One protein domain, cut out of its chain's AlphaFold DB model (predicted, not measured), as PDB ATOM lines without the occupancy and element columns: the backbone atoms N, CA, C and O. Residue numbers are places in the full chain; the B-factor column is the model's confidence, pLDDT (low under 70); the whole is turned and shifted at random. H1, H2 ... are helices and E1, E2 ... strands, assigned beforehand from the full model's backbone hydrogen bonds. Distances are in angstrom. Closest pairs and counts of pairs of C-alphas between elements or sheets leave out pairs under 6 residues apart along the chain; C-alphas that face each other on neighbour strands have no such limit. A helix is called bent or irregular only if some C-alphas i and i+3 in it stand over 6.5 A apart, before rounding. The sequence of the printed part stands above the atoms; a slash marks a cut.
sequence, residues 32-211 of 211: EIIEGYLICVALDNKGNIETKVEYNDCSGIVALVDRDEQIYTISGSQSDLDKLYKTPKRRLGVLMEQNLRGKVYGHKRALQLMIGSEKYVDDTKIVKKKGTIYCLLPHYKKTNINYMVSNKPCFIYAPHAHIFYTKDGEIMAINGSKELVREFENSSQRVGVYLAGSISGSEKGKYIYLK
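What this domain is: This is residues 32 to 211 of the 211 residues of an uncharacterized protein of Deltaproteobacteria bacterium (UniProt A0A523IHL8). Two small closed barrels of five strands each sit side by side, one ringed by E1, E3, E4, E6 and E5 and the other by E7, E9, E10, E12 and E11, with the short helix H1 packed on the first and the short helix H2 packed on the second. In each, the long bent first strand also pairs with a strand outside the ring, E2 or E8. The printed part has 180 residues, with named elements in the order E1 E2 E3 E4 H1 E5 E6 E7 E8 E9 E10 H2 E11 E12; both sheets are mixed and the class is mostly strand. The whole is compact, with a radius of gyration of the C-alphas of 15.1 A and spans of 46 by 36 by 31 A.

How they stand to each other: In the first barrel E1, residues 32 to 43, is antiparallel to E3, residues 61 to 66, with N 39 and O 63 within hydrogen-bond range at 2.9 A. E3 forms a hairpin with E4, residues 71 to 76 (N 64 and O 72, 2.9 A). E4 is parallel to E6, residues 110 to 115 (N 113 and O 73, 2.8 A). E6 forms a hairpin with E5, residues 98 to 107 (N 105 and O 112, 2.8 A), and E5, antiparallel to E1, closes the ring (N 34 and O 100, 2.9 A). E1 bends by 76 degrees at residue 35, and beyond the ring forms a hairpin with E2, residues 49 to 52 (N 42 and O 50, 3.0 A). H1, residues 78 to 84, lies over E4 at a height over the sheet of 8.0 A; their closest C-alphas, of Leu 81 and Ser 75, are 7.5 A apart. In the second barrel E7, residues 127 to 141, forms a hairpin with E8, residues 144 to 150 (N 137 and O 148, 2.9 A), outside the ring. The ring runs from E7 to antiparallel E9, residues 161 to 166 (N 134 and O 163, 2.8 A), then E10, residues 171 to 175, in a hairpin with E9 (N 164 and O 172, 2.8 A), then parallel E12, residues 207 to 210 (N 208 and O 173, 2.9 A). E11, residues 191 to 200, forms a hairpin with E12 (N 209 and O 198, 2.8 A) and is antiparallel to E7 (N 129 and O 195, 2.9 A). H2, residues 178 to 186, lies over E10, but only just, with 3 C-alphas falling on it, at a height over the sheet of 9.2 A; the C-alphas of Val 181 and Asn 175, their closest, are 7.2 A apart. Between the barrels, the closest C-alphas of E6 and E10, Ala 110 and Asn 175, are 5.3 A apart. In H1 and H2 every O i to N i+4 pair is within hydrogen-bond range.

Where its parts are: E1 begins at C-alpha 32 (26.301, -41.835, -50.110) and is 30.2 A long. E7, the longest strand, measures 38.9 A, E11 22.1 A and E5 21.7 A. E12 ends at C-alpha 210 (45.536, -46.707, -36.039).

The domain as a whole: The two farthest C-alphas, of Leu 92 and Thr 124, are 48.5 A apart. The printed part has no cut; the links H1 to E5 and E6 to E7 are long. Mean pLDDT of the printed part is 86.2, and residues 87 to 91, 93, 117 to 124 and 140 to 145 are under 70.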
ATOM      1  N   GLU A  32      27.121 -42.866 -50.731       90.81
ATOM      2  CA  GLU A  32      26.301 -41.835 -50.110       90.81
ATOM      3  C   GLU A  32      26.569 -40.478 -50.763       90.81
ATOM      4  O   GLU A  32      27.649 -40.229 -51.312       90.81
ATOM      5  N   ILE A  33      25.568 -39.599 -50.728       92.50
ATOM      6  CA  ILE A  33      25.718 -38.184 -51.067       92.50
ATOM      7  C   ILE A  33      25.585 -37.413 -49.761       92.50
ATOM      8  O   ILE A  33      24.514 -37.419 -49.162       92.50
ATOM      9  N   ILE A  34      26.667 -36.762 -49.341       93.31
ATOM     10  CA  ILE A  34      26.691 -35.927 -48.141       93.31
ATOM     11  C   ILE A  34      26.669 -34.461 -48.570       93.31
ATOM     12  O   ILE A  34      27.484 -34.033 -49.393       93.31
ATOM     13  N   GLU A  35      25.724 -33.706 -48.019       92.50
ATOM     14  CA  GLU A  35      25.588 -32.265 -48.220       92.50
ATOM     15  C   GLU A  35      26.227 -31.525 -47.041       92.50
ATOM     16  O   GLU A  35      25.887 -31.781 -45.887       92.50
ATOM     17  N   GLY A  36      27.166 -30.618 -47.316       89.94
ATOM     18  CA  GLY A  36      27.850 -29.888 -46.252       89.94
ATOM     19  C   GLY A  36      28.855 -28.849 -46.726       89.94
ATOM     20  O   GLY A  36      29.076 -28.653 -47.921       89.94
ATOM     21  N   TYR A  37      29.488 -28.170 -45.778       88.56
ATOM     22  CA  TYR A  37      30.499 -27.150 -46.039       88.56
ATOM     23  C   TYR A  37      31.897 -27.753 -46.016       88.56
ATOM     24  O   TYR A  37      32.209 -28.600 -45.182       88.56
ATOM     25  N   LEU A  38      32.761 -27.286 -46.914       90.06
ATOM     26  CA  LEU A  38      34.163 -27.681 -46.918       90.06
ATOM     27  C   LEU A  38      34.985 -26.732 -46.060       90.06
ATOM     28  O   LEU A  38      34.867 -25.511 -46.175       90.06
ATOM     29  N   ILE A  39      35.860 -27.311 -45.250       89.94
ATOM     30  CA  ILE A  39      36.825 -26.581 -44.439       89.94
ATOM     31  C   ILE A  39      38.221 -27.117 -44.715       89.94
ATOM     32  O   ILE A  39      38.450 -28.325 -44.721       89.94
ATOM     33  N   CYS A  40      39.162 -26.212 -44.945       91.44
ATOM     34  CA  CYS A  40      40.569 -26.546 -45.075       91.44
ATOM     35  C   CYS A  40      41.222 -26.556 -43.694       91.44
ATOM     36  O   CYS A  40      41.052 -25.608 -42.931       91.44
ATOM     37  N   VAL A  41      41.996 -27.593 -43.396       92.56
ATOM     38  CA  VAL A  41      42.870 -27.684 -42.227       92.56
ATOM     39  C   VAL A  41      44.309 -27.642 -42.719       92.56
ATOM     40  O   VAL A  41      44.772 -28.567 -43.387       92.56
ATOM     41  N   ALA A  42      45.015 -26.561 -42.408       92.81
ATOM     42  CA  ALA A  42      46.357 -26.292 -42.917       92.81
ATOM     43  C   ALA A  42      47.191 -25.523 -41.887       92.81
ATOM     44  O   ALA A  42      46.694 -25.165 -40.823       92.81
ATOM     45  N   LEU A  43      48.463 -25.273 -42.197       91.56
ATOM     46  CA  LEU A  43      49.295 -24.386 -41.392       91.56
ATOM     47  C   LEU A  43      48.987 -22.916 -41.703       91.56
ATOM     48  O   LEU A  43      48.795 -22.542 -42.863       91.56
ATOM     49  N   ASP A  44      48.983 -22.091 -40.661       89.50
ATOM     50  CA  ASP A  44      49.019 -20.638 -40.762       89.50
ATOM     51  C   ASP A  44      50.426 -20.144 -41.146       89.50
ATOM     52  O   ASP A  44      51.402 -20.900 -41.195       89.50
ATOM     53  N   ASN A  45      50.564 -18.837 -41.373       87.25
ATOM     54  CA  ASN A  45      51.855 -18.216 -41.706       87.25
ATOM     55  C   ASN A  45      52.900 -18.309 -40.572       87.25
ATOM     56  O   ASN A  45      54.053 -17.932 -40.767       87.25
ATOM     57  N   LYS A  46      52.500 -18.759 -39.378       89.06
ATOM     58  CA  LYS A  46      53.348 -18.960 -38.198       89.06
ATOM     59  C   LYS A  46      53.644 -20.446 -37.944       89.06
ATOM     60  O   LYS A  46      54.326 -20.753 -36.969       89.06
ATOM     61  N   GLY A  47      53.157 -21.357 -38.791       86.69
ATOM     62  CA  GLY A  47      53.340 -22.800 -38.644       86.69
ATOM     63  C   GLY A  47      52.404 -23.474 -37.633       86.69
ATOM     64  O   GLY A  47      52.698 -24.584 -37.192       86.69
ATOM     65  N   ASN A  48      51.293 -22.843 -37.246       88.94
ATOM     66  CA  ASN A  48      50.264 -23.456 -36.400       88.94
ATOM     67  C   ASN A  48      49.158 -24.069 -37.257       88.94
ATOM     68  O   ASN A  48      48.770 -23.487 -38.262       88.94
ATOM     69  N   ILE A  49      48.599 -25.206 -36.836       91.00
ATOM     70  CA  ILE A  49      47.425 -25.775 -37.509       91.00
ATOM     71  C   ILE A  49      46.215 -24.862 -37.271       91.00
ATOM     72  O   ILE A  49      45.864 -24.567 -36.129       91.00
ATOM     73  N   GLU A  50      45.553 -24.473 -38.354       90.88
ATOM     74  CA  GLU A  50      44.344 -23.661 -38.370       90.88
ATOM     75  C   GLU A  50      43.297 -24.234 -39.330       90.88
ATOM     76  O   GLU A  50      43.577 -25.092 -40.171       90.88
ATOM     77  N   THR A  51      42.073 -23.735 -39.203       90.62
ATOM     78  CA  THR A  51      40.955 -24.030 -40.098       90.62
ATOM     79  C   THR A  51      40.610 -22.800 -40.923       90.62
ATOM     80  O   THR A  51      40.576 -21.673 -40.427       90.62
ATOM     81  N   LYS A  52      40.301 -23.020 -42.197       87.50
ATOM     82  CA  LYS A  52      39.835 -21.989 -43.120       87.50
ATOM     83  C   LYS A  52      38.560 -22.457 -43.788       87.50
ATOM     84  O   LYS A  52      38.555 -23.463 -44.490       87.50
ATOM     85  N   VAL A  53      37.492 -21.692 -43.603       82.38
ATOM     86  CA  VAL A  53      36.253 -21.847 -44.384       82.38
ATOM     87  C   VAL A  53      36.374 -21.177 -45.761       82.38
ATOM     88  O   VAL A  53      35.627 -21.487 -46.680       82.38
ATOM     89  N   GLU A  54      37.361 -20.289 -45.927       81.19
ATOM     90  CA  GLU A  54      37.668 -19.592 -47.174       81.19
ATOM     91  C   GLU A  54      39.129 -19.844 -47.559       81.19
ATOM     92  O   GLU A  54      40.053 -19.462 -46.840       81.19
ATOM     93  N   TYR A  55      39.352 -20.499 -48.694       84.50
ATOM     94  CA  TYR A  55      40.683 -20.831 -49.200       84.50
ATOM     95  C   TYR A  55      40.658 -20.892 -50.730       84.50
ATOM     96  O   TYR A  55      39.604 -21.125 -51.310       84.50
ATOM     97  N   ASN A  56      41.797 -20.667 -51.390       81.19
ATOM     98  CA  ASN A  56      41.917 -20.790 -52.854       81.19
ATOM     99  C   ASN A  56      42.535 -22.123 -53.275       81.19
ATOM    100  O   ASN A  56      42.132 -22.702 -54.280       81.19
ATOM    101  N   ASP A  57      43.482 -22.605 -52.477       87.06
ATOM    102  CA  ASP A  57      44.043 -23.946 -52.542       87.06
ATOM    103  C   ASP A  57      44.341 -24.373 -51.106       87.06
ATOM    104  O   ASP A  57      44.955 -23.619 -50.343       87.06
ATOM    105  N   CYS A  58      43.848 -25.541 -50.711       89.75
ATOM    106  CA  CYS A  58      44.135 -26.076 -49.391       89.75
ATOM    107  C   CYS A  58      45.456 -26.851 -49.428       89.75
ATOM    108  O   CYS A  58      45.566 -27.874 -50.103       89.75
ATOM    109  N   SER A  59      46.453 -26.366 -48.685       89.06
ATOM    110  CA  SER A  59      47.786 -26.979 -48.599       89.06
ATOM    111  C   SER A  59      47.881 -28.130 -47.591       89.06
ATOM    112  O   SER A  59      48.953 -28.705 -47.431       89.06
ATOM    113  N   GLY A  60      46.799 -28.418 -46.867       90.62
ATOM    114  CA  GLY A  60      46.699 -29.532 -45.929       90.62
ATOM    115  C   GLY A  60      45.594 -30.491 -46.351       90.62
ATOM    116  O   GLY A  60      45.551 -30.906 -47.507       90.62
ATOM    117  N   ILE A  61      44.691 -30.807 -45.424       92.25
ATOM    118  CA  ILE A  61      43.541 -31.678 -45.695       92.25
ATOM    119  C   ILE A  61      42.237 -30.882 -45.661       92.25
ATOM    120  O   ILE A  61      42.119 -29.895 -44.936       92.25
ATOM    121  N   VAL A  62      41.232 -31.327 -46.407       92.19
ATOM    122  CA  VAL A  62      39.864 -30.801 -46.344       92.19
ATOM    123  C   VAL A  62      38.984 -31.774 -45.577       92.19
ATOM    124  O   VAL A  62      39.062 -32.995 -45.750       92.19
ATOM    125  N   ALA A  63      38.116 -31.212 -44.746       93.12
ATOM    126  CA  ALA A  63      36.992 -31.914 -44.160       93.12
ATOM    127  C   ALA A  63      35.679 -31.354 -44.719       93.12
ATOM    128  O   ALA A  63      35.589 -30.167 -45.037       93.12
ATOM    129  N   LEU A  64      34.671 -32.213 -44.832       93.00
ATOM    130  CA  LEU A  64      33.289 -31.809 -45.045       93.00
ATOM    131  C   LEU A  64      32.576 -31.819 -43.699       93.00
ATOM    132  O   LEU A  64      32.757 -32.751 -42.916       93.00
ATOM    133  N   VAL A  65      31.762 -30.802 -43.446       91.38
ATOM    134  CA  VAL A  65      30.882 -30.769 -42.285       91.38
ATOM    135  C   VAL A  65      29.446 -30.641 -42.736       91.38
ATOM    136  O   VAL A  65      29.104 -29.689 -43.439       91.38
ATOM    137  N   ASP A  66      28.640 -31.632 -42.377       91.50
ATOM    138  CA  ASP A  66      27.241 -31.701 -42.780       91.50
ATOM    139  C   ASP A  66      26.333 -30.820 -41.905       91.50
ATOM    140  O   ASP A  66      26.783 -30.086 -41.019       91.50
ATOM    141  N   ARG A  67      25.028 -30.878 -42.182       86.69
ATOM    142  CA  ARG A  67      24.001 -30.117 -41.456       86.69
ATOM    143  C   ARG A  67      23.776 -30.588 -40.018       86.69
ATOM    144  O   ARG A  67      23.289 -29.796 -39.218       86.69
ATOM    145  N   ASP A  68      24.147 -31.827 -39.704       87.25
ATOM    146  CA  ASP A  68      24.134 -32.385 -38.346       87.25
ATOM    147  C   ASP A  68      25.471 -32.132 -37.620       87.25
ATOM    148  O   ASP A  68      25.728 -32.673 -36.542       87.25
ATOM    149  N   GLU A  69      26.326 -31.290 -38.216       86.81
ATOM    150  CA  GLU A  69      27.639 -30.870 -37.726       86.81
ATOM    151  C   GLU A  69      28.654 -32.015 -37.642       86.81
ATOM    152  O   GLU A  69      29.739 -31.885 -37.061       86.81
ATOM    153  N   GLN A  70      28.336 -33.139 -38.275       91.44
ATOM    154  CA  GLN A  70      29.200 -34.289 -38.361       91.44
ATOM    155  C   GLN A  70      30.353 -33.992 -39.321       91.44
ATOM    156  O   GLN A  70      30.176 -33.542 -40.452       91.44
ATOM    157  N   ILE A  71      31.570 -34.257 -38.848       93.38
ATOM    158  CA  ILE A  71      32.796 -33.955 -39.586       93.38
ATOM    159  C   ILE A  71      33.305 -35.215 -40.284       93.38
ATOM    160  O   ILE A  71      33.555 -36.232 -39.632       93.38
ATOM    161  N   TYR A  72      33.507 -35.111 -41.594       94.69
ATOM    162  CA  TYR A  72      34.056 -36.140 -42.469       94.69
ATOM    163  C   TYR A  72      35.417 -35.683 -42.981       94.69
ATOM    164  O   TYR A  72      35.518 -34.696 -43.708       94.69
ATOM    165  N   THR A  73      36.476 -36.409 -42.639       94.81
ATOM    166  CA  THR A  73      37.774 -36.213 -43.301       94.81
ATOM    167  C   THR A  73      37.710 -36.784 -44.715       94.81
ATOM    168  O   THR A  73      37.100 -37.830 -44.929       94.81
ATOM    169  N   ILE A  74      38.273 -36.088 -45.702       94.00
ATOM    170  CA  ILE A  74      38.115 -36.480 -47.107       94.00
ATOM    171  C   ILE A  74      39.388 -37.149 -47.610       94.00
ATOM    172  O   ILE A  74      40.470 -36.573 -47.517       94.00
ATOM    173  N   SER A  75      39.245 -38.330 -48.207       92.56
ATOM    174  CA  SER A  75      40.304 -38.956 -49.002       92.56
ATOM    175  C   SER A  75      39.829 -39.218 -50.426       92.56
ATOM    176  O   SER A  75      38.636 -39.157 -50.728       92.56
ATOM    177  N   GLY A  76      40.770 -39.450 -51.328       91.06
ATOM    178  CA  GLY A  76      40.496 -39.658 -52.737       91.06
ATOM    179  C   GLY A  76      41.773 -39.604 -53.562       91.06
ATOM    180  O   GLY A  76      42.859 -39.281 -53.067       91.06
ATOM    181  N   SER A  77      41.635 -39.862 -54.864       89.06
ATOM    182  CA  SER A  77      42.749 -39.658 -55.790       89.06
ATOM    183  C   SER A  77      43.199 -38.192 -55.775       89.06
ATOM    184  O   SER A  77      42.376 -37.286 -55.628       89.06
ATOM    185  N   GLN A  78      44.498 -37.938 -55.973       88.62
ATOM    186  CA  GLN A  78      45.036 -36.571 -55.983       88.62
ATOM    187  C   GLN A  78      44.279 -35.669 -56.975       88.62
ATOM    188  O   GLN A  78      43.926 -34.547 -56.638       88.62
ATOM    189  N   SER A  79      43.936 -36.194 -58.158       88.19
ATOM    190  CA  SER A  79      43.148 -35.484 -59.179       88.19
ATOM    191  C   SER A  79      41.735 -35.117 -58.705       88.19
ATOM    192  O   SER A  79      41.233 -34.045 -59.044       88.19
ATOM    193  N   ASP A  80      41.066 -35.998 -57.957       89.31
ATOM    194  CA  ASP A  80      39.723 -35.716 -57.437       89.31
ATOM    195  C   ASP A  80      39.780 -34.679 -56.312       89.31
ATOM    196  O   ASP A  80      38.979 -33.740 -56.295       89.31
ATOM    197  N   LEU A  81      40.780 -34.782 -55.431       89.69
ATOM    198  CA  LEU A  81      40.996 -33.803 -54.368       89.69
ATOM    199  C   LEU A  81      41.428 -32.442 -54.921       89.69
ATOM    200  O   LEU A  81      40.905 -31.430 -54.477       89.69
ATOM    201  N   ASP A  82      42.277 -32.372 -55.945       88.19
ATOM    202  CA  ASP A  82      42.687 -31.096 -56.551       88.19
ATOM    203  C   ASP A  82      41.521 -30.324 -57.184       88.19
ATOM    204  O   ASP A  82      41.572 -29.096 -57.286       88.19
ATOM    205  N   LYS A  83      40.459 -31.016 -57.612       85.62
ATOM    206  CA  LYS A  83      39.221 -30.368 -58.074       85.62
ATOM    207  C   LYS A  83      38.398 -29.840 -56.904       85.62
ATOM    208  O   LYS A  83      37.815 -28.766 -57.017       85.62
ATOM    209  N   LEU A  84      38.356 -30.587 -55.804       84.69
ATOM    210  CA  LEU A  84      37.594 -30.252 -54.605       84.69
ATOM    211  C   LEU A  84      38.261 -29.157 -53.750       84.69
ATOM    212  O   LEU A  84      37.576 -28.379 -53.095       84.69
ATOM    213  N   TYR A  85      39.594 -29.104 -53.743       80.81
ATOM    214  CA  TYR A  85      40.401 -28.259 -52.852       80.81
ATOM    215  C   TYR A  85      40.614 -26.853 -53.425       80.81
ATOM    216  O   TYR A  85      41.205 -25.996 -52.768       80.81
ATOM    217  N   LYS A  86      40.098 -26.609 -54.634       80.25
ATOM    218  CA  LYS A  86      39.964 -25.279 -55.222       80.25
ATOM    219  C   LYS A  86      38.694 -24.620 -54.691       80.25
ATOM    220  O   LYS A  86      37.683 -25.290 -54.526       80.25
ATOM    221  N   THR A  87      38.800 -23.321 -54.419       66.38
ATOM    222  CA  THR A  87      37.841 -22.434 -53.739       66.38
ATOM    223  C   THR A  87      36.440 -23.000 -53.453       66.38
ATOM    224  O   THR A  87      35.698 -23.278 -54.400       66.38
ATOM    225  N   PRO A  88      36.002 -23.073 -52.177       65.19
ATOM    226  CA  PRO A  88      34.627 -23.441 -51.868       65.19
ATOM    227  C   PRO A  88      33.672 -22.422 -52.499       65.19
ATOM    228  O   PRO A  88      33.885 -21.207 -52.430       65.19
ATOM    229  N   LYS A  89      32.633 -22.914 -53.182       68.12
ATOM    230  CA  LYS A  89      31.755 -22.057 -53.986       68.12
ATOM    231  C   LYS A  89      31.070 -21.036 -53.082       68.12
ATOM    232  O   LYS A  89      30.478 -21.400 -52.070       68.12
ATOM    233  N   ARG A  90      31.108 -19.762 -53.475       69.00
ATOM    234  CA  ARG A  90      30.246 -18.730 -52.895       69.00
ATOM    235  C   ARG A  90      29.184 -18.299 -53.873       69.00
ATOM    236  O   ARG A  90      29.432 -18.195 -55.073       69.00
ATOM    237  N   ARG A  91      28.028 -17.944 -53.325       63.44
ATOM    238  CA  ARG A  91      26.971 -17.248 -54.055       63.44
ATOM    239  C   ARG A  91      26.489 -16.083 -53.210       63.44
ATOM    240  O   ARG A  91      26.093 -16.273 -52.069       63.44
ATOM    241  N   LEU A  92      26.563 -14.876 -53.776       71.62
ATOM    242  CA  LEU A  92      26.141 -13.634 -53.113       71.62
ATOM    243  C   LEU A  92      26.802 -13.420 -51.733       71.62
ATOM    244  O   LEU A  92      26.159 -12.976 -50.792       71.62
ATOM    245  N   GLY A  93      28.086 -13.770 -51.600       66.75
ATOM    246  CA  GLY A  93      28.845 -13.620 -50.350       66.75
ATOM    247  C   GLY A  93      28.653 -14.746 -49.327       66.75
ATOM    248  O   GLY A  93      29.388 -14.781 -48.344       66.75
ATOM    249  N   VAL A  94      27.745 -15.693 -49.576       72.00
ATOM    250  CA  VAL A  94      27.457 -16.825 -48.683       72.00
ATOM    251  C   VAL A  94      28.247 -18.061 -49.120       72.00
ATOM    252  O   VAL A  94      28.305 -18.370 -50.316       72.00
ATOM    253  N   LEU A  95      28.865 -18.756 -48.159       74.69
ATOM    254  CA  LEU A  95      29.505 -20.057 -48.365       74.69
ATOM    255  C   LEU A  95      28.439 -21.077 -48.786       74.69
ATOM    256  O   LEU A  95      27.405 -21.174 -48.134       74.69
ATOM    257  N   MET A  96      28.654 -21.807 -49.880       79.31
ATOM    258  CA  MET A  96      27.681 -22.788 -50.361       79.31
ATOM    259  C   MET A  96      28.018 -24.198 -49.899       79.31
ATOM    260  O   MET A  96      29.151 -24.661 -50.069       79.31
ATOM    261  N   GLU A  97      26.989 -24.909 -49.451       85.31
ATOM    262  CA  GLU A  97      27.037 -26.358 -49.276       85.31
ATOM    263  C   GLU A  97      27.419 -27.040 -50.598       85.31
ATOM    264  O   GLU A  97      27.043 -26.614 -51.699       85.31
ATOM    265  N   GLN A  98      28.233 -28.082 -50.486       87.44
ATOM    266  CA  GLN A  98      28.640 -28.959 -51.569       87.44
ATOM    267  C   GLN A  98      28.004 -30.328 -51.355       87.44
ATOM    268  O   GLN A  98      27.981 -30.844 -50.243       87.44
ATOM    269  N   ASN A  99      27.549 -30.929 -52.451       90.31
ATOM    270  CA  ASN A  99      27.102 -32.314 -52.473       90.31
ATOM    271  C   ASN A  99      28.276 -33.194 -52.889       90.31
ATOM    272  O   ASN A  99      28.676 -33.176 -54.059       90.31
ATOM    273  N   LEU A 100      28.836 -33.943 -51.943       92.00
ATOM    274  CA  LEU A 100      29.915 -34.883 -52.215       92.00
ATOM    275  C   LEU A 100      29.393 -36.306 -52.212       92.00
ATOM    276  O   LEU A 100      28.848 -36.788 -51.225       92.00
ATOM    277  N   ARG A 101      29.603 -36.990 -53.336       92.44
ATOM    278  CA  ARG A 101      29.313 -38.410 -53.466       92.44
ATOM    279  C   ARG A 101      30.560 -39.221 -53.132       92.44
ATOM    280  O   ARG A 101      31.592 -39.054 -53.787       92.44
ATOM    281  N   GLY A 102      30.456 -40.114 -52.161       92.50
ATOM    282  CA  GLY A 102      31.579 -40.918 -51.696       92.50
ATOM    283  C   GLY A 102      31.137 -42.149 -50.923       92.50
ATOM    284  O   GLY A 102      29.949 -42.415 -50.764       92.50
ATOM    285  N   LYS A 103      32.118 -42.912 -50.456       91.50
ATOM    286  CA  LYS A 103      31.911 -44.014 -49.518       91.50
ATOM    287  C   LYS A 103      32.278 -43.542 -48.121       91.50
ATOM    288  O   LYS A 103      33.368 -42.996 -47.934       91.50
ATOM    289  N   VAL A 104      31.381 -43.750 -47.165       91.25
ATOM    290  CA  VAL A 104      31.609 -43.391 -45.765       91.25
ATOM    291  C   VAL A 104      32.260 -44.564 -45.038       91.25
ATOM    292  O   VAL A 104      31.808 -45.704 -45.132       91.25
ATOM    293  N   TYR A 105      33.334 -44.281 -44.310       88.56
ATOM    294  CA  TYR A 105      34.072 -45.243 -43.500       88.56
ATOM    295  C   TYR A 105      34.276 -44.731 -42.076       88.56
ATOM    296  O   TYR A 105      34.160 -43.537 -41.791       88.56
ATOM    297  N   GLY A 106      34.646 -45.657 -41.190       87.62
ATOM    298  CA  GLY A 106      34.988 -45.367 -39.805       87.62
ATOM    299  C   GLY A 106      33.772 -45.373 -38.884       87.62
ATOM    300  O   GLY A 106      32.809 -46.112 -39.080       87.62
ATOM    301  N   HIS A 107      33.839 -44.568 -37.829       87.62
ATOM    302  CA  HIS A 107      32.766 -44.412 -36.847       87.62
ATOM    303  C   HIS A 107      32.525 -42.928 -36.583       87.62
ATOM    304  O   HIS A 107      33.367 -42.102 -36.911       87.62
ATOM    305  N   LYS A 108      31.426 -42.575 -35.904       86.88
ATOM    306  CA  LYS A 108      30.973 -41.180 -35.668       86.88
ATOM    307  C   LYS A 108      32.005 -40.179 -35.098       86.88
ATOM    308  O   LYS A 108      31.711 -38.995 -35.017       86.88
ATOM    309  N   ARG A 109      33.183 -40.629 -34.652       87.75
ATOM    310  CA  ARG A 109      34.253 -39.788 -34.065       87.75
ATOM    311  C   ARG A 109      35.545 -39.790 -34.899       87.75
ATOM    312  O   ARG A 109      36.567 -39.267 -34.475       87.75
ATOM    313  N   ALA A 110      35.508 -40.449 -36.050       91.25
ATOM    314  CA  ALA A 110      36.587 -40.582 -37.019       91.25
ATOM    315  C   ALA A 110      35.959 -40.998 -38.360       91.25
ATOM    316  O   ALA A 110      36.202 -42.094 -38.865       91.25
ATOM    317  N   LEU A 111      35.026 -40.179 -38.862       93.75
ATOM    318  CA  LEU A 111      34.390 -40.445 -40.147       93.75
ATOM    319  C   LEU A 111      35.305 -40.008 -41.283       93.75
ATOM    320  O   LEU A 111      35.937 -38.944 -41.247       93.75
ATOM    321  N   GLN A 112      35.314 -40.835 -42.316       93.38
ATOM    322  CA  GLN A 112      36.037 -40.592 -43.548       93.38
ATOM    323  C   GLN A 112      35.080 -40.700 -44.726       93.38
ATOM    324  O   GLN A 112      34.369 -41.694 -44.853       93.38
ATOM    325  N   LEU A 113      35.086 -39.695 -45.597       94.31
ATOM    326  CA  LEU A 113      34.402 -39.728 -46.882       94.31
ATOM    327  C   LEU A 113      35.446 -39.948 -47.979       94.31
ATOM    328  O   LEU A 113      36.209 -39.044 -48.316       94.31
ATOM    329  N   MET A 114      35.480 -41.154 -48.537       92.38
ATOM    330  CA  MET A 114      36.346 -41.478 -49.667       92.38
ATOM    331  C   MET A 114      35.623 -41.134 -50.969       92.38
ATOM    332  O   MET A 114      34.607 -41.751 -51.306       92.38
ATOM    333  N   ILE A 115      36.139 -40.152 -51.700       91.06
ATOM    334  CA  ILE A 115      35.588 -39.725 -52.987       91.06
ATOM    335  C   ILE A 115      36.345 -40.371 -54.151       91.06
ATOM    336  O   ILE A 115      37.538 -40.668 -54.068       91.06
ATOM    337  N   GLY A 116      35.651 -40.547 -55.274       84.44
ATOM    338  CA  GLY A 116      36.260 -41.066 -56.498       84.44
ATOM    339  C   GLY A 116      36.739 -42.517 -56.381       84.44
ATOM    340  O   GLY A 116      36.228 -43.313 -55.593       84.44
ATOM    341  N   SER A 117      37.700 -42.894 -57.224       66.31
ATOM    342  CA  SER A 117      38.159 -44.282 -57.375       66.31
ATOM    343  C   SER A 117      39.467 -44.563 -56.632       66.31
ATOM    344  O   SER A 117      40.388 -45.161 -57.196       66.31
ATOM    345  N   GLU A 118      39.586 -44.100 -55.390       66.12
ATOM    346  CA  GLU A 118      40.742 -44.443 -54.562       66.12
ATOM    347  C   GLU A 118      40.739 -45.949 -54.255       66.12
ATOM    348  O   GLU A 118      39.722 -46.533 -53.867       66.12
ATOM    349  N   LYS A 119      41.881 -46.604 -54.488       57.91
ATOM    350  CA  LYS A 119      42.095 -47.976 -54.031       57.91
ATOM    351  C   LYS A 119      42.514 -47.905 -52.569       57.91
ATOM    352  O   LYS A 119      43.478 -47.220 -52.246       57.91
ATOM    353  N   TYR A 120      41.797 -48.634 -51.719       53.28
ATOM    354  CA  TYR A 120      42.186 -48.886 -50.335       53.28
ATOM    355  C   TYR A 120      43.658 -49.328 -50.283       53.28
ATOM    356  O   TYR A 120      44.058 -50.215 -51.044       53.28
ATOM    357  N   VAL A 121      44.469 -48.677 -49.446       55.31
ATOM    358  CA  VAL A 121      45.907 -48.957 -49.362       55.31
ATOM    359  C   VAL A 121      46.162 -50.230 -48.568       55.31
ATOM    360  O   VAL A 121      45.477 -50.541 -47.595       55.31
ATOM    361  N   ASP A 122      47.176 -50.946 -49.041       53.19
ATOM    362  CA  ASP A 122      47.777 -52.134 -48.456       53.19
ATOM    363  C   ASP A 122      47.992 -51.983 -46.943       53.19
ATOM    364  O   ASP A 122      48.825 -51.213 -46.464       53.19
ATOM    365  N   ASP A 123      47.204 -52.740 -46.189       61.25
ATOM    366  CA  ASP A 123      47.094 -52.636 -44.740       61.25
ATOM    367  C   ASP A 123      48.190 -53.433 -44.000       61.25
ATOM    368  O   ASP A 123      48.102 -53.682 -42.796       61.25
ATOM    369  N   THR A 124      49.226 -53.882 -44.714       62.69
ATOM    370  CA  THR A 124      50.253 -54.783 -44.168       62.69
ATOM    371  C   THR A 124      51.432 -54.061 -43.518       62.69
ATOM    372  O   THR A 124      52.071 -54.624 -42.626       62.69
ATOM    373  N   LYS A 125      51.727 -52.811 -43.902       80.44
ATOM    374  CA  LYS A 125      52.894 -52.077 -43.390       80.44
ATOM    375  C   LYS A 125      52.513 -51.073 -42.305       80.44
ATOM    376  O   LYS A 125      52.095 -49.953 -42.588       80.44
ATOM    377  N   ILE A 126      52.769 -51.450 -41.055       88.25
ATOM    378  CA  ILE A 126      52.654 -50.546 -39.908       88.25
ATOM    379  C   ILE A 126      53.854 -49.597 -39.890       88.25
ATOM    380  O   ILE A 126      55.012 -50.023 -39.907       88.25
ATOM    381  N   VAL A 127      53.578 -48.299 -39.818       90.62
ATOM    382  CA  VAL A 127      54.580 -47.253 -39.611       90.62
ATOM    383  C   VAL A 127      54.355 -46.567 -38.274       90.62
ATOM    384  O   VAL A 127      53.231 -46.465 -37.793       90.62
ATOM    385  N   LYS A 128      55.440 -46.074 -37.672       93.62
ATOM    386  CA  LYS A 128      55.404 -45.296 -36.434       93.62
ATOM    387  C   LYS A 128      55.900 -43.882 -36.716       93.62
ATOM    388  O   LYS A 128      57.066 -43.700 -37.065       93.62
ATOM    389  N   LYS A 129      55.035 -42.881 -36.559       94.31
ATOM    390  CA  LYS A 129      55.350 -41.464 -36.819       94.31
ATOM    391  C   LYS A 129      55.210 -40.644 -35.542       94.31
ATOM    392  O   LYS A 129      54.315 -40.892 -34.740       94.31
ATOM    393  N   LYS A 130      56.102 -39.668 -35.356       96.00
ATOM    394  CA  LYS A 130      56.061 -38.720 -34.235       96.00
ATOM    395  C   LYS A 130      55.399 -37.417 -34.668       96.00
ATOM    396  O   LYS A 130      55.753 -36.879 -35.715       96.00
ATOM    397  N   GLY A 131      54.512 -36.873 -33.845       95.50
ATOM    398  CA  GLY A 131      53.798 -35.649 -34.191       95.50
ATOM    399  C   GLY A 131      52.932 -35.108 -33.067       95.50
ATOM    400  O   GLY A 131      53.116 -35.449 -31.897       95.50
ATOM    401  N   THR A 132      52.004 -34.238 -33.441       95.88
ATOM    402  CA  THR A 132      51.031 -33.614 -32.550       95.88
ATOM    403  C   THR A 132      49.623 -33.969 -32.998       95.88
ATOM    404  O   THR A 132      49.314 -33.890 -34.185       95.88
ATOM    405  N   ILE A 133      48.780 -34.357 -32.046       95.50
ATOM    406  CA  ILE A 133      47.366 -34.642 -32.281       95.50
ATOM    407  C   ILE A 133      46.554 -33.379 -32.025       95.50
ATOM    408  O   ILE A 133      46.654 -32.770 -30.957       95.50
ATOM    409  N   TYR A 134      45.696 -33.055 -32.980       94.88
ATOM    410  CA  TYR A 134      44.706 -32.003 -32.881       94.88
ATOM    411  C   TYR A 134      43.303 -32.574 -33.080       94.88
ATOM    412  O   TYR A 134      43.091 -33.461 -33.904       94.88
ATOM    413  N   CYS A 135      42.339 -32.046 -32.338       93.81
ATOM    414  CA  CYS A 135      40.923 -32.289 -32.547       93.81
ATOM    415  C   CYS A 135      40.324 -31.091 -33.279       93.81
ATOM    416  O   CYS A 135      40.540 -29.939 -32.892       93.81
ATOM    417  N   LEU A 136      39.581 -31.387 -34.335       91.94
ATOM    418  CA  LEU A 136      38.800 -30.436 -35.100       91.94
ATOM    419  C   LEU A 136      37.402 -30.382 -34.489       91.94
ATOM    420  O   LEU A 136      36.626 -31.323 -34.640       91.94
ATOM    421  N   LEU A 137      37.124 -29.310 -33.754       88.69
ATOM    422  CA  LEU A 137      35.904 -29.132 -32.973       88.69
ATOM    423  C   LEU A 137      35.029 -28.044 -33.607       88.69
ATOM    424  O   LEU A 137      35.570 -27.013 -34.019       88.69
ATOM    425  N   PRO A 138      33.700 -28.195 -33.640       79.00
ATOM    426  CA  PRO A 138      32.827 -27.081 -33.972       79.00
ATOM    427  C   PRO A 138      32.932 -25.987 -32.895       79.00
ATOM    428  O   PRO A 138      32.988 -26.257 -31.693       79.00
ATOM    429  N   HIS A 139      33.006 -24.730 -33.324       72.44
ATOM    430  CA  HIS A 139      33.049 -23.551 -32.464       72.44
ATOM    431  C   HIS A 139      31.862 -22.638 -32.782       72.44
ATOM    432  O   HIS A 139      31.880 -21.822 -33.707       72.44
ATOM    433  N   TYR A 140      30.826 -22.759 -31.955       55.75
ATOM    434  CA  TYR A 140      29.605 -21.972 -32.068       55.75
ATOM    435  C   TYR A 140      29.803 -20.582 -31.458       55.75
ATOM    436  O   TYR A 140      29.629 -20.370 -30.257       55.75
ATOM    437  N   LYS A 141      30.142 -19.594 -32.288       46.16
ATOM    438  CA  LYS A 141      29.932 -18.181 -31.950       46.16
ATOM    439  C   LYS A 141      29.049 -17.550 -33.013       46.16
ATOM    440  O   LYS A 141      29.509 -17.372 -34.128       46.16
ATOM    441  N   LYS A 142      27.815 -17.204 -32.615       41.59
ATOM    442  CA  LYS A 142      26.831 -16.356 -33.321       41.59
ATOM    443  C   LYS A 142      26.857 -16.504 -34.852       41.59
ATOM    444  O   LYS A 142      27.671 -15.882 -35.522       41.59
ATOM    445  N   THR A 143      25.917 -17.295 -35.371       45.53
ATOM    446  CA  THR A 143      25.514 -17.403 -36.792       45.53
ATOM    447  C   THR A 143      26.576 -17.814 -37.820       45.53
ATOM    448  O   THR A 143      26.196 -18.113 -38.943       45.53
ATOM    449  N   ASN A 144      27.858 -17.910 -37.454       54.88
ATOM    450  CA  ASN A 144      28.922 -18.448 -38.300       54.88
ATOM    451  C   ASN A 144      29.543 -19.672 -37.620       54.88
ATOM    452  O   ASN A 144      30.114 -19.563 -36.531       54.88
ATOM    453  N   ILE A 145      29.444 -20.835 -38.265       57.41
ATOM    454  CA  ILE A 145      30.133 -22.039 -37.808       57.41
ATOM    455  C   ILE A 145      31.617 -21.866 -38.139       57.41
ATOM    456  O   ILE A 145      32.032 -21.950 -39.292       57.41
ATOM    457  N   ASN A 146      32.414 -21.576 -37.116       70.12
ATOM    458  CA  ASN A 146      33.864 -21.677 -37.195       70.12
ATOM    459  C   ASN A 146      34.270 -23.020 -36.602       70.12
ATOM    460  O   ASN A 146      33.602 -23.523 -35.706       70.12
ATOM    461  N   TYR A 147      35.383 -23.587 -37.048       78.81
ATOM    462  CA  TYR A 147      35.929 -24.794 -36.435       78.81
ATOM    463  C   TYR A 147      37.200 -24.430 -35.701       78.81
ATOM    464  O   TYR A 147      38.023 -23.688 -36.221       78.81
ATOM    465  N   MET A 148      37.363 -24.921 -34.483       83.50
ATOM    466  CA  MET A 148      38.574 -24.718 -33.710       83.50
ATOM    467  C   MET A 148      39.443 -25.963 -33.797       83.50
ATOM    468  O   MET A 148      38.965 -27.090 -33.684       83.50
ATOM    469  N   VAL A 149      40.741 -25.736 -33.931       85.81
ATOM    470  CA  VAL A 149      41.751 -26.775 -33.789       85.81
ATOM    471  C   VAL A 149      42.259 -26.728 -32.351       85.81
ATOM    472  O   VAL A 149      42.712 -25.686 -31.880       85.81
ATOM    473  N   SER A 150      42.157 -27.843 -31.631       88.75
ATOM    474  CA  SER A 150      42.571 -27.941 -30.228       88.75
ATOM    475  C   SER A 150      43.508 -29.120 -30.021       88.75
ATOM    476  O   SER A 150      43.212 -30.231 -30.442       88.75
ATOM    477  N   ASN A 151      44.615 -28.908 -29.316       89.81
ATOM    478  CA  ASN A 151      45.513 -29.973 -28.866       89.81
ATOM    479  C   ASN A 151      45.211 -30.417 -27.421       89.81
ATOM    480  O   ASN A 151      46.105 -30.884 -26.719       89.81
ATOM    481  N   LYS A 152      43.971 -30.234 -26.949       91.62
ATOM    482  CA  LYS A 152      43.495 -30.702 -25.636       91.62
ATOM    483  C   LYS A 152      42.703 -32.011 -25.768       91.62
ATOM    484  O   LYS A 152      42.243 -32.325 -26.867       91.62
ATOM    485  N   PRO A 153      42.489 -32.748 -24.659       92.38
ATOM    486  CA  PRO A 153      41.507 -33.824 -24.607       92.38
ATOM    487  C   PRO A 153      40.166 -33.436 -25.217       92.38
ATOM    488  O   PRO A 153      39.624 -32.378 -24.891       92.38
ATOM    489  N   CYS A 154      39.647 -34.292 -26.096       92.06
ATOM    490  CA  CYS A 154      38.419 -34.020 -26.836       92.06
ATOM    491  C   CYS A 154      37.333 -35.082 -26.678       92.06
ATOM    492  O   CYS A 154      36.281 -34.964 -27.290       92.06
ATOM    493  N   PHE A 155      37.524 -36.068 -25.795       89.38
ATOM    494  CA  PHE A 155      36.546 -37.133 -25.573       89.38
ATOM    495  C   PHE A 155      35.111 -36.625 -25.311       89.38
ATOM    496  O   PHE A 155      34.151 -37.168 -25.859       89.38
ATOM    497  N   ILE A 156      34.964 -35.567 -24.513       88.38
ATOM    498  CA  ILE A 156      33.654 -35.021 -24.121       88.38
ATOM    499  C   ILE A 156      32.991 -34.142 -25.190       88.38
ATOM    500  O   ILE A 156      31.817 -33.813 -25.052       88.38
ATOM    501  N   TYR A 157      33.721 -33.753 -26.237       83.12
ATOM    502  CA  TYR A 157      33.215 -32.882 -27.292       83.12
ATOM    503  C   TYR A 157      32.934 -33.739 -28.518       83.12
ATOM    504  O   TYR A 157      33.852 -34.336 -29.057       83.12
ATOM    505  N   ALA A 158      31.675 -33.841 -28.930       81.38
ATOM    506  CA  ALA A 158      31.260 -34.536 -30.142       81.38
ATOM    507  C   ALA A 158      30.119 -33.746 -30.801       81.38
ATOM    508  O   ALA A 158      29.325 -33.164 -30.057       81.38
ATOM    509  N   PRO A 159      29.991 -33.758 -32.137       86.81
ATOM    510  CA  PRO A 159      30.859 -34.424 -33.120       86.81
ATOM    511  C   PRO A 159      32.210 -33.712 -33.325       86.81
ATOM    512  O   PRO A 159      32.335 -32.507 -33.117       86.81
ATOM    513  N   HIS A 160      33.239 -34.465 -33.723       91.62
ATOM    514  CA  HIS A 160      34.568 -33.935 -34.047       91.62
ATOM    515  C   HIS A 160      35.370 -34.895 -34.932       91.62
ATOM    516  O   HIS A 160      35.008 -36.062 -35.098       91.62
ATOM    517  N   ALA A 161      36.476 -34.395 -35.481       93.69
ATOM    518  CA  ALA A 161      37.465 -35.190 -36.205       93.69
ATOM    519  C   ALA A 161      38.874 -34.977 -35.637       93.69
ATOM    520  O   ALA A 161      39.099 -34.126 -34.771       93.69
ATOM    521  N   HIS A 162      39.835 -35.748 -36.135       95.44
ATOM    522  CA  HIS A 162      41.185 -35.796 -35.595       95.44
ATOM    523  C   HIS A 162      42.234 -35.628 -36.679       95.44
ATOM    524  O   HIS A 162      42.142 -36.223 -37.752       95.44
ATOM    525  N   ILE A 163      43.253 -34.845 -36.355       95.56
ATOM    526  CA  ILE A 163      44.324 -34.450 -37.256       95.56
ATOM    527  C   ILE A 163      45.651 -34.767 -36.579       95.56
ATOM    528  O   ILE A 163      45.848 -34.473 -35.400       95.56
ATOM    529  N   PHE A 164      46.572 -35.350 -37.328       95.94
ATOM    530  CA  PHE A 164      47.938 -35.591 -36.912       95.94
ATOM    531  C   PHE A 164      48.881 -34.740 -37.747       95.94
ATOM    532  O   PHE A 164      48.889 -34.828 -38.972       95.94
ATOM    533  N   TYR A 165      49.678 -33.925 -37.067       95.56
ATOM    534  CA  TYR A 165      50.694 -33.089 -37.687       95.56
ATOM    535  C   TYR A 165      52.086 -33.600 -37.323       95.56
ATOM    536  O   TYR A 165      52.442 -33.648 -36.139       95.56
ATOM    537  N   THR A 166      52.875 -33.998 -38.315       94.25
ATOM    538  CA  THR A 166      54.244 -34.484 -38.099       94.25
ATOM    539  C   THR A 166      55.246 -33.335 -38.123       94.25
ATOM    540  O   THR A 166      54.990 -32.259 -38.661       94.25
ATOM    541  N   LYS A 167      56.434 -33.564 -37.552       87.69
ATOM    542  CA  LYS A 167      57.531 -32.583 -37.619       87.69
ATOM    543  C   LYS A 167      58.009 -32.304 -39.045       87.69
ATOM    544  O   LYS A 167      58.551 -31.234 -39.287       87.69
ATOM    545  N   ASP A 168      57.788 -33.247 -39.956       88.06
ATOM    546  CA  ASP A 168      58.198 -33.149 -41.356       88.06
ATOM    547  C   ASP A 168      57.200 -32.319 -42.189       88.06
ATOM    548  O   ASP A 168      57.356 -32.193 -43.399       88.06
ATOM    549  N   GLY A 169      56.168 -31.752 -41.552       88.69
ATOM    550  CA  GLY A 169      55.176 -30.902 -42.204       88.69
ATOM    551  C   GLY A 169      53.931 -31.639 -42.699       88.69
ATOM    552  O   GLY A 169      53.036 -30.998 -43.241       88.69
ATOM    553  N   GLU A 170      53.834 -32.958 -42.507       92.19
ATOM    554  CA  GLU A 170      52.690 -33.734 -42.992       92.19
ATOM    555  C   GLU A 170      51.463 -33.513 -42.101       92.19
ATOM    556  O   GLU A 170      51.542 -33.648 -40.877       92.19
ATOM    557  N   ILE A 171      50.319 -33.233 -42.727       94.69
ATOM    558  CA  ILE A 171      49.007 -33.167 -42.078       94.69
ATOM    559  C   ILE A 171      48.207 -34.382 -42.536       94.69
ATOM    560  O   ILE A 171      48.052 -34.611 -43.731       94.69
ATOM    561  N   MET A 172      47.709 -35.166 -41.585       95.00
ATOM    562  CA  MET A 172      46.950 -36.385 -41.856       95.00
ATOM    563  C   MET A 172      45.684 -36.435 -41.013       95.00
ATOM    564  O   MET A 172      45.699 -36.020 -39.856       95.00
ATOM    565  N   ALA A 173      44.608 -37.006 -41.544       95.50
ATOM    566  CA  ALA A 173      43.481 -37.419 -40.713       95.50
ATOM    567  C   ALA A 173      43.860 -38.634 -39.848       95.50
ATOM    568  O   ALA A 173      44.644 -39.483 -40.277       95.50
ATOM    569  N   ILE A 174      43.301 -38.740 -38.641       95.25
ATOM    570  CA  ILE A 174      43.423 -39.943 -37.804       95.25
ATOM    571  C   ILE A 174      42.117 -40.729 -37.873       95.25
ATOM    572  O   ILE A 174      41.074 -40.228 -37.455       95.25
ATOM    573  N   ASN A 175      42.212 -41.977 -38.327       91.75
ATOM    574  CA  ASN A 175      41.144 -42.973 -38.308       91.75
ATOM    575  C   ASN A 175      41.595 -44.221 -37.540       91.75
ATOM    576  O   ASN A 175      42.768 -44.373 -37.212       91.75
ATOM    577  N   GLY A 176      40.673 -45.129 -37.232       90.69
ATOM    578  CA  GLY A 176      40.985 -46.373 -36.531       90.69
ATOM    579  C   GLY A 176      39.743 -47.022 -35.939       90.69
ATOM    580  O   GLY A 176      38.615 -46.594 -36.200       90.69
ATOM    581  N   SER A 177      39.948 -48.050 -35.114       89.81
ATOM    582  CA  SER A 177      38.860 -48.611 -34.315       89.81
ATOM    583  C   SER A 177      38.358 -47.595 -33.287       89.81
ATOM    584  O   SER A 177      39.093 -46.721 -32.817       89.81
ATOM    585  N   LYS A 178      37.093 -47.744 -32.891       90.88
ATOM    586  CA  LYS A 178      36.454 -46.874 -31.899       90.88
ATOM    587  C   LYS A 178      37.214 -46.867 -30.575       90.88
ATOM    588  O   LYS A 178      37.264 -45.836 -29.908       90.88
ATOM    589  N   GLU A 179      37.775 -48.003 -30.192       91.25
ATOM    590  CA  GLU A 179      38.519 -48.200 -28.954       91.25
ATOM    591  C   GLU A 179      39.845 -47.430 -28.986       91.25
ATOM    592  O   GLU A 179      40.095 -46.632 -28.084       91.25
ATOM    593  N   LEU A 180      40.635 -47.582 -30.058       91.06
ATOM    594  CA  LEU A 180      41.917 -46.885 -30.215       91.06
ATOM    595  C   LEU A 180      41.728 -45.371 -30.332       91.06
ATOM    596  O   LEU A 180      42.467 -44.597 -29.722       91.06
ATOM    597  N   VAL A 181      40.703 -44.934 -31.072       91.62
ATOM    598  CA  VAL A 181      40.383 -43.506 -31.178       91.62
ATOM    599  C   VAL A 181      40.001 -42.934 -29.810       91.62
ATOM    600  O   VAL A 181      40.507 -41.887 -29.406       91.62
ATOM    601  N   ARG A 182      39.174 -43.652 -29.041       91.44
ATOM    602  CA  ARG A 182      38.793 -43.247 -27.680       91.44
ATOM    603  C   ARG A 182      39.969 -43.166 -26.717       91.44
ATOM    604  O   ARG A 182      39.966 -42.301 -25.840       91.44
ATOM    605  N   GLU A 183      40.945 -44.055 -26.838       89.00
ATOM    606  CA  GLU A 183      42.124 -44.041 -25.975       89.00
ATOM    607  C   GLU A 183      42.881 -42.717 -26.122       89.00
ATOM    608  O   GLU A 183      43.074 -41.990 -25.140       89.00
ATOM    609  N   PHE A 184      43.222 -42.333 -27.356       87.12
ATOM    610  CA  PHE A 184      43.962 -41.091 -27.542       87.12
ATOM    611  C   PHE A 184      43.087 -39.858 -27.300       87.12
ATOM    612  O   PHE A 184      43.612 -38.863 -26.817       87.12
ATOM    613  N   GLU A 185      41.772 -39.899 -27.548       91.69
ATOM    614  CA  GLU A 185      40.828 -38.815 -27.223       91.69
ATOM    615  C   GLU A 185      40.815 -38.417 -25.741       91.69
ATOM    616  O   GLU A 185      40.553 -37.246 -25.435       91.69
ATOM    617  N   ASN A 186      41.122 -39.354 -24.843       91.06
ATOM    618  CA  ASN A 186      41.227 -39.118 -23.403       91.06
ATOM    619  C   ASN A 186      42.627 -38.664 -22.967       91.06
ATOM    620  O   ASN A 186      42.777 -38.067 -21.901       91.06
ATOM    621  N   SER A 187      43.653 -38.894 -23.790       90.44
ATOM    622  CA  SER A 187      45.031 -38.540 -23.455       90.44
ATOM    623  C   SER A 187      45.224 -37.026 -23.341       90.44
ATOM    624  O   SER A 187      44.808 -36.262 -24.219       90.44
ATOM    625  N   SER A 188      45.907 -36.583 -22.284       91.25
ATOM    626  CA  SER A 188      46.419 -35.213 -22.137       91.25
ATOM    627  C   SER A 188      47.747 -35.007 -22.871       91.25
ATOM    628  O   SER A 188      48.073 -33.883 -23.256       91.25
ATOM    629  N   GLN A 189      48.500 -36.083 -23.118       93.00
ATOM    630  CA  GLN A 189      49.728 -36.032 -23.894       93.00
ATOM    631  C   GLN A 189      49.382 -36.001 -25.383       93.00
ATOM    632  O   GLN A 189      48.969 -37.004 -25.964       93.00
ATOM    633  N   ARG A 190      49.537 -34.823 -25.996       93.12
ATOM    634  CA  ARG A 190      49.145 -34.571 -27.395       93.12
ATOM    635  C   ARG A 190      50.288 -34.160 -28.300       93.12
ATOM    636  O   ARG A 190      50.180 -34.326 -29.506       93.12
ATOM    637  N   VAL A 191      51.374 -33.650 -27.727       94.25
ATOM    638  CA  VAL A 191      52.541 -33.139 -28.450       94.25
ATOM    639  C   VAL A 191      53.679 -34.147 -28.374       94.25
ATOM    640  O   VAL A 191      53.978 -34.686 -27.309       94.25
ATOM    641  N   GLY A 192      54.340 -34.387 -29.509       93.50
ATOM    642  CA  GLY A 192      55.480 -35.299 -29.590       93.50
ATOM    643  C   GLY A 192      55.118 -36.766 -29.348       93.50
ATOM    644  O   GLY A 192      55.999 -37.546 -28.980       93.50
ATOM    645  N   VAL A 193      53.853 -37.130 -29.547       94.12
ATOM    646  CA  VAL A 193      53.355 -38.502 -29.416       94.12
ATOM    647  C   VAL A 193      53.730 -39.330 -30.633       94.12
ATOM    648  O   VAL A 193      53.929 -38.792 -31.725       94.12
ATOM    649  N   TYR A 194      53.819 -40.643 -30.443       93.94
ATOM    650  CA  TYR A 194      53.997 -41.585 -31.535       93.94
ATOM    651  C   TYR A 194      52.673 -42.264 -31.850       93.94
ATOM    652  O   TYR A 194      52.094 -42.888 -30.966       93.94
ATOM    653  N   LEU A 195      52.241 -42.181 -33.105       93.38
ATOM    654  CA  LEU A 195      51.133 -42.978 -33.618       93.38
ATOM    655  C   LEU A 195      51.687 -44.120 -34.460       93.38
ATOM    656  O   LEU A 195      52.579 -43.907 -35.288       93.38
ATOM    657  N   ALA A 196      51.173 -45.320 -34.208       92.75
ATOM    658  CA  ALA A 196      51.421 -46.506 -35.008       92.75
ATOM    659  C   ALA A 196      50.170 -46.813 -35.836       92.75
ATOM    660  O   ALA A 196      49.050 -46.739 -35.330       92.75
ATOM    661  N   GLY A 197      50.357 -47.107 -37.116       92.31
ATOM    662  CA  GLY A 197      49.243 -47.387 -38.010       92.31
ATOM    663  C   GLY A 197      49.671 -47.562 -39.456       92.31
ATOM    664  O   GLY A 197      50.850 -47.424 -39.789       92.31
ATOM    665  N   SER A 198      48.703 -47.848 -40.315       91.69
ATOM    666  CA  SER A 198      48.882 -47.852 -41.769       91.69
ATOM    667  C   SER A 198      48.638 -46.434 -42.294       91.69
ATOM    668  O   SER A 198      47.615 -45.833 -41.969       91.69
ATOM    669  N   ILE A 199      49.559 -45.880 -43.090       90.81
ATOM    670  CA  ILE A 199      49.354 -44.583 -43.760       90.81
ATOM    671  C   ILE A 199      48.839 -44.825 -45.174       90.81
ATOM    672  O   ILE A 199      49.369 -45.665 -45.899       90.81
ATOM    673  N   SER A 200      47.821 -44.063 -45.553       88.62
ATOM    674  CA  SER A 200      47.111 -44.174 -46.821       88.62
ATOM    675  C   SER A 200      46.673 -42.792 -47.309       88.62
ATOM    676  O   SER A 200      46.825 -41.793 -46.601       88.62
ATOM    677  N   GLY A 201      46.111 -42.739 -48.511       87.56
ATOM    678  CA  GLY A 201      45.621 -41.516 -49.127       87.56
ATOM    679  C   GLY A 201      46.646 -40.845 -50.037       87.56
ATOM    680  O   GLY A 201      47.848 -41.113 -49.982       87.56
ATOM    681  N   SER A 202      46.155 -39.943 -50.881       88.25
ATOM    682  CA  SER A 202      46.993 -38.980 -51.605       88.25
ATOM    683  C   SER A 202      47.514 -37.870 -50.680       88.25
ATOM    684  O   SER A 202      47.075 -37.758 -49.540       88.25
ATOM    685  N   GLU A 203      48.435 -37.019 -51.144       86.25
ATOM    686  CA  GLU A 203      49.037 -35.963 -50.307       86.25
ATOM    687  C   GLU A 203      47.994 -35.025 -49.685       86.25
ATOM    688  O   GLU A 203      48.094 -34.684 -48.509       86.25
ATOM    689  N   LYS A 204      46.953 -34.665 -50.446       86.44
ATOM    690  CA  LYS A 204      45.868 -33.794 -49.967       86.44
ATOM    691  C   LYS A 204      44.807 -34.517 -49.130       86.44
ATOM    692  O   LYS A 204      44.033 -33.858 -48.459       86.44
ATOM    693  N   GLY A 205      44.767 -35.848 -49.130       89.44
ATOM    694  CA  GLY A 205      43.764 -36.655 -48.417       89.44
ATOM    695  C   GLY A 205      44.388 -37.745 -47.563       89.44
ATOM    696  O   GLY A 205      43.813 -38.825 -47.416       89.44
ATOM    697  N   LYS A 206      45.602 -37.491 -47.068       92.06
ATOM    698  CA  LYS A 206      46.410 -38.471 -46.352       92.06
ATOM    699  C   LYS A 206      45.785 -38.758 -44.990       92.06
ATOM    700  O   LYS A 206      45.334 -37.853 -44.284       92.06
ATOM    701  N   TYR A 207      45.785 -40.021 -44.592       92.81
ATOM    702  CA  TYR A 207      45.274 -40.448 -43.298       92.81
ATOM    703  C   TYR A 207      46.122 -41.572 -42.709       92.81
ATOM    704  O   TYR A 207      46.735 -42.362 -43.430       92.81
ATOM    705  N   ILE A 208      46.147 -41.644 -41.380       93.62
ATOM    706  CA  ILE A 208      46.698 -42.767 -40.628       93.62
ATOM    707  C   ILE A 208      45.550 -43.575 -40.027       93.62
ATOM    708  O   ILE A 208      44.693 -43.025 -39.334       93.62
ATOM    709  N   TYR A 209      45.533 -44.877 -40.296       92.12
ATOM    710  CA  TYR A 209      44.627 -45.828 -39.663       92.12
ATOM    711  C   TYR A 209      45.345 -46.506 -38.494       92.12
ATOM    712  O   TYR A 209      46.298 -47.258 -38.708       92.12
ATOM    713  N   LEU A 210      44.918 -46.207 -37.267       91.81
ATOM    714  CA  LEU A 210      45.536 -46.707 -36.039       91.81
ATOM    715  C   LEU A 210      45.424 -48.233 -35.932       91.81
ATOM    716  O   LEU A 210      44.372 -48.805 -36.230       91.81
ATOM    717  N   LYS A 211      46.514 -48.860 -35.478       85.69
ATOM    718  CA  LYS A 211      46.643 -50.306 -35.269       85.69
ATOM    719  C   LYS A 211      47.323 -50.630 -33.952       85.69
ATOM    720  O   LYS A 211      48.249 -49.875 -33.580       85.69
TER     721      LYS A 211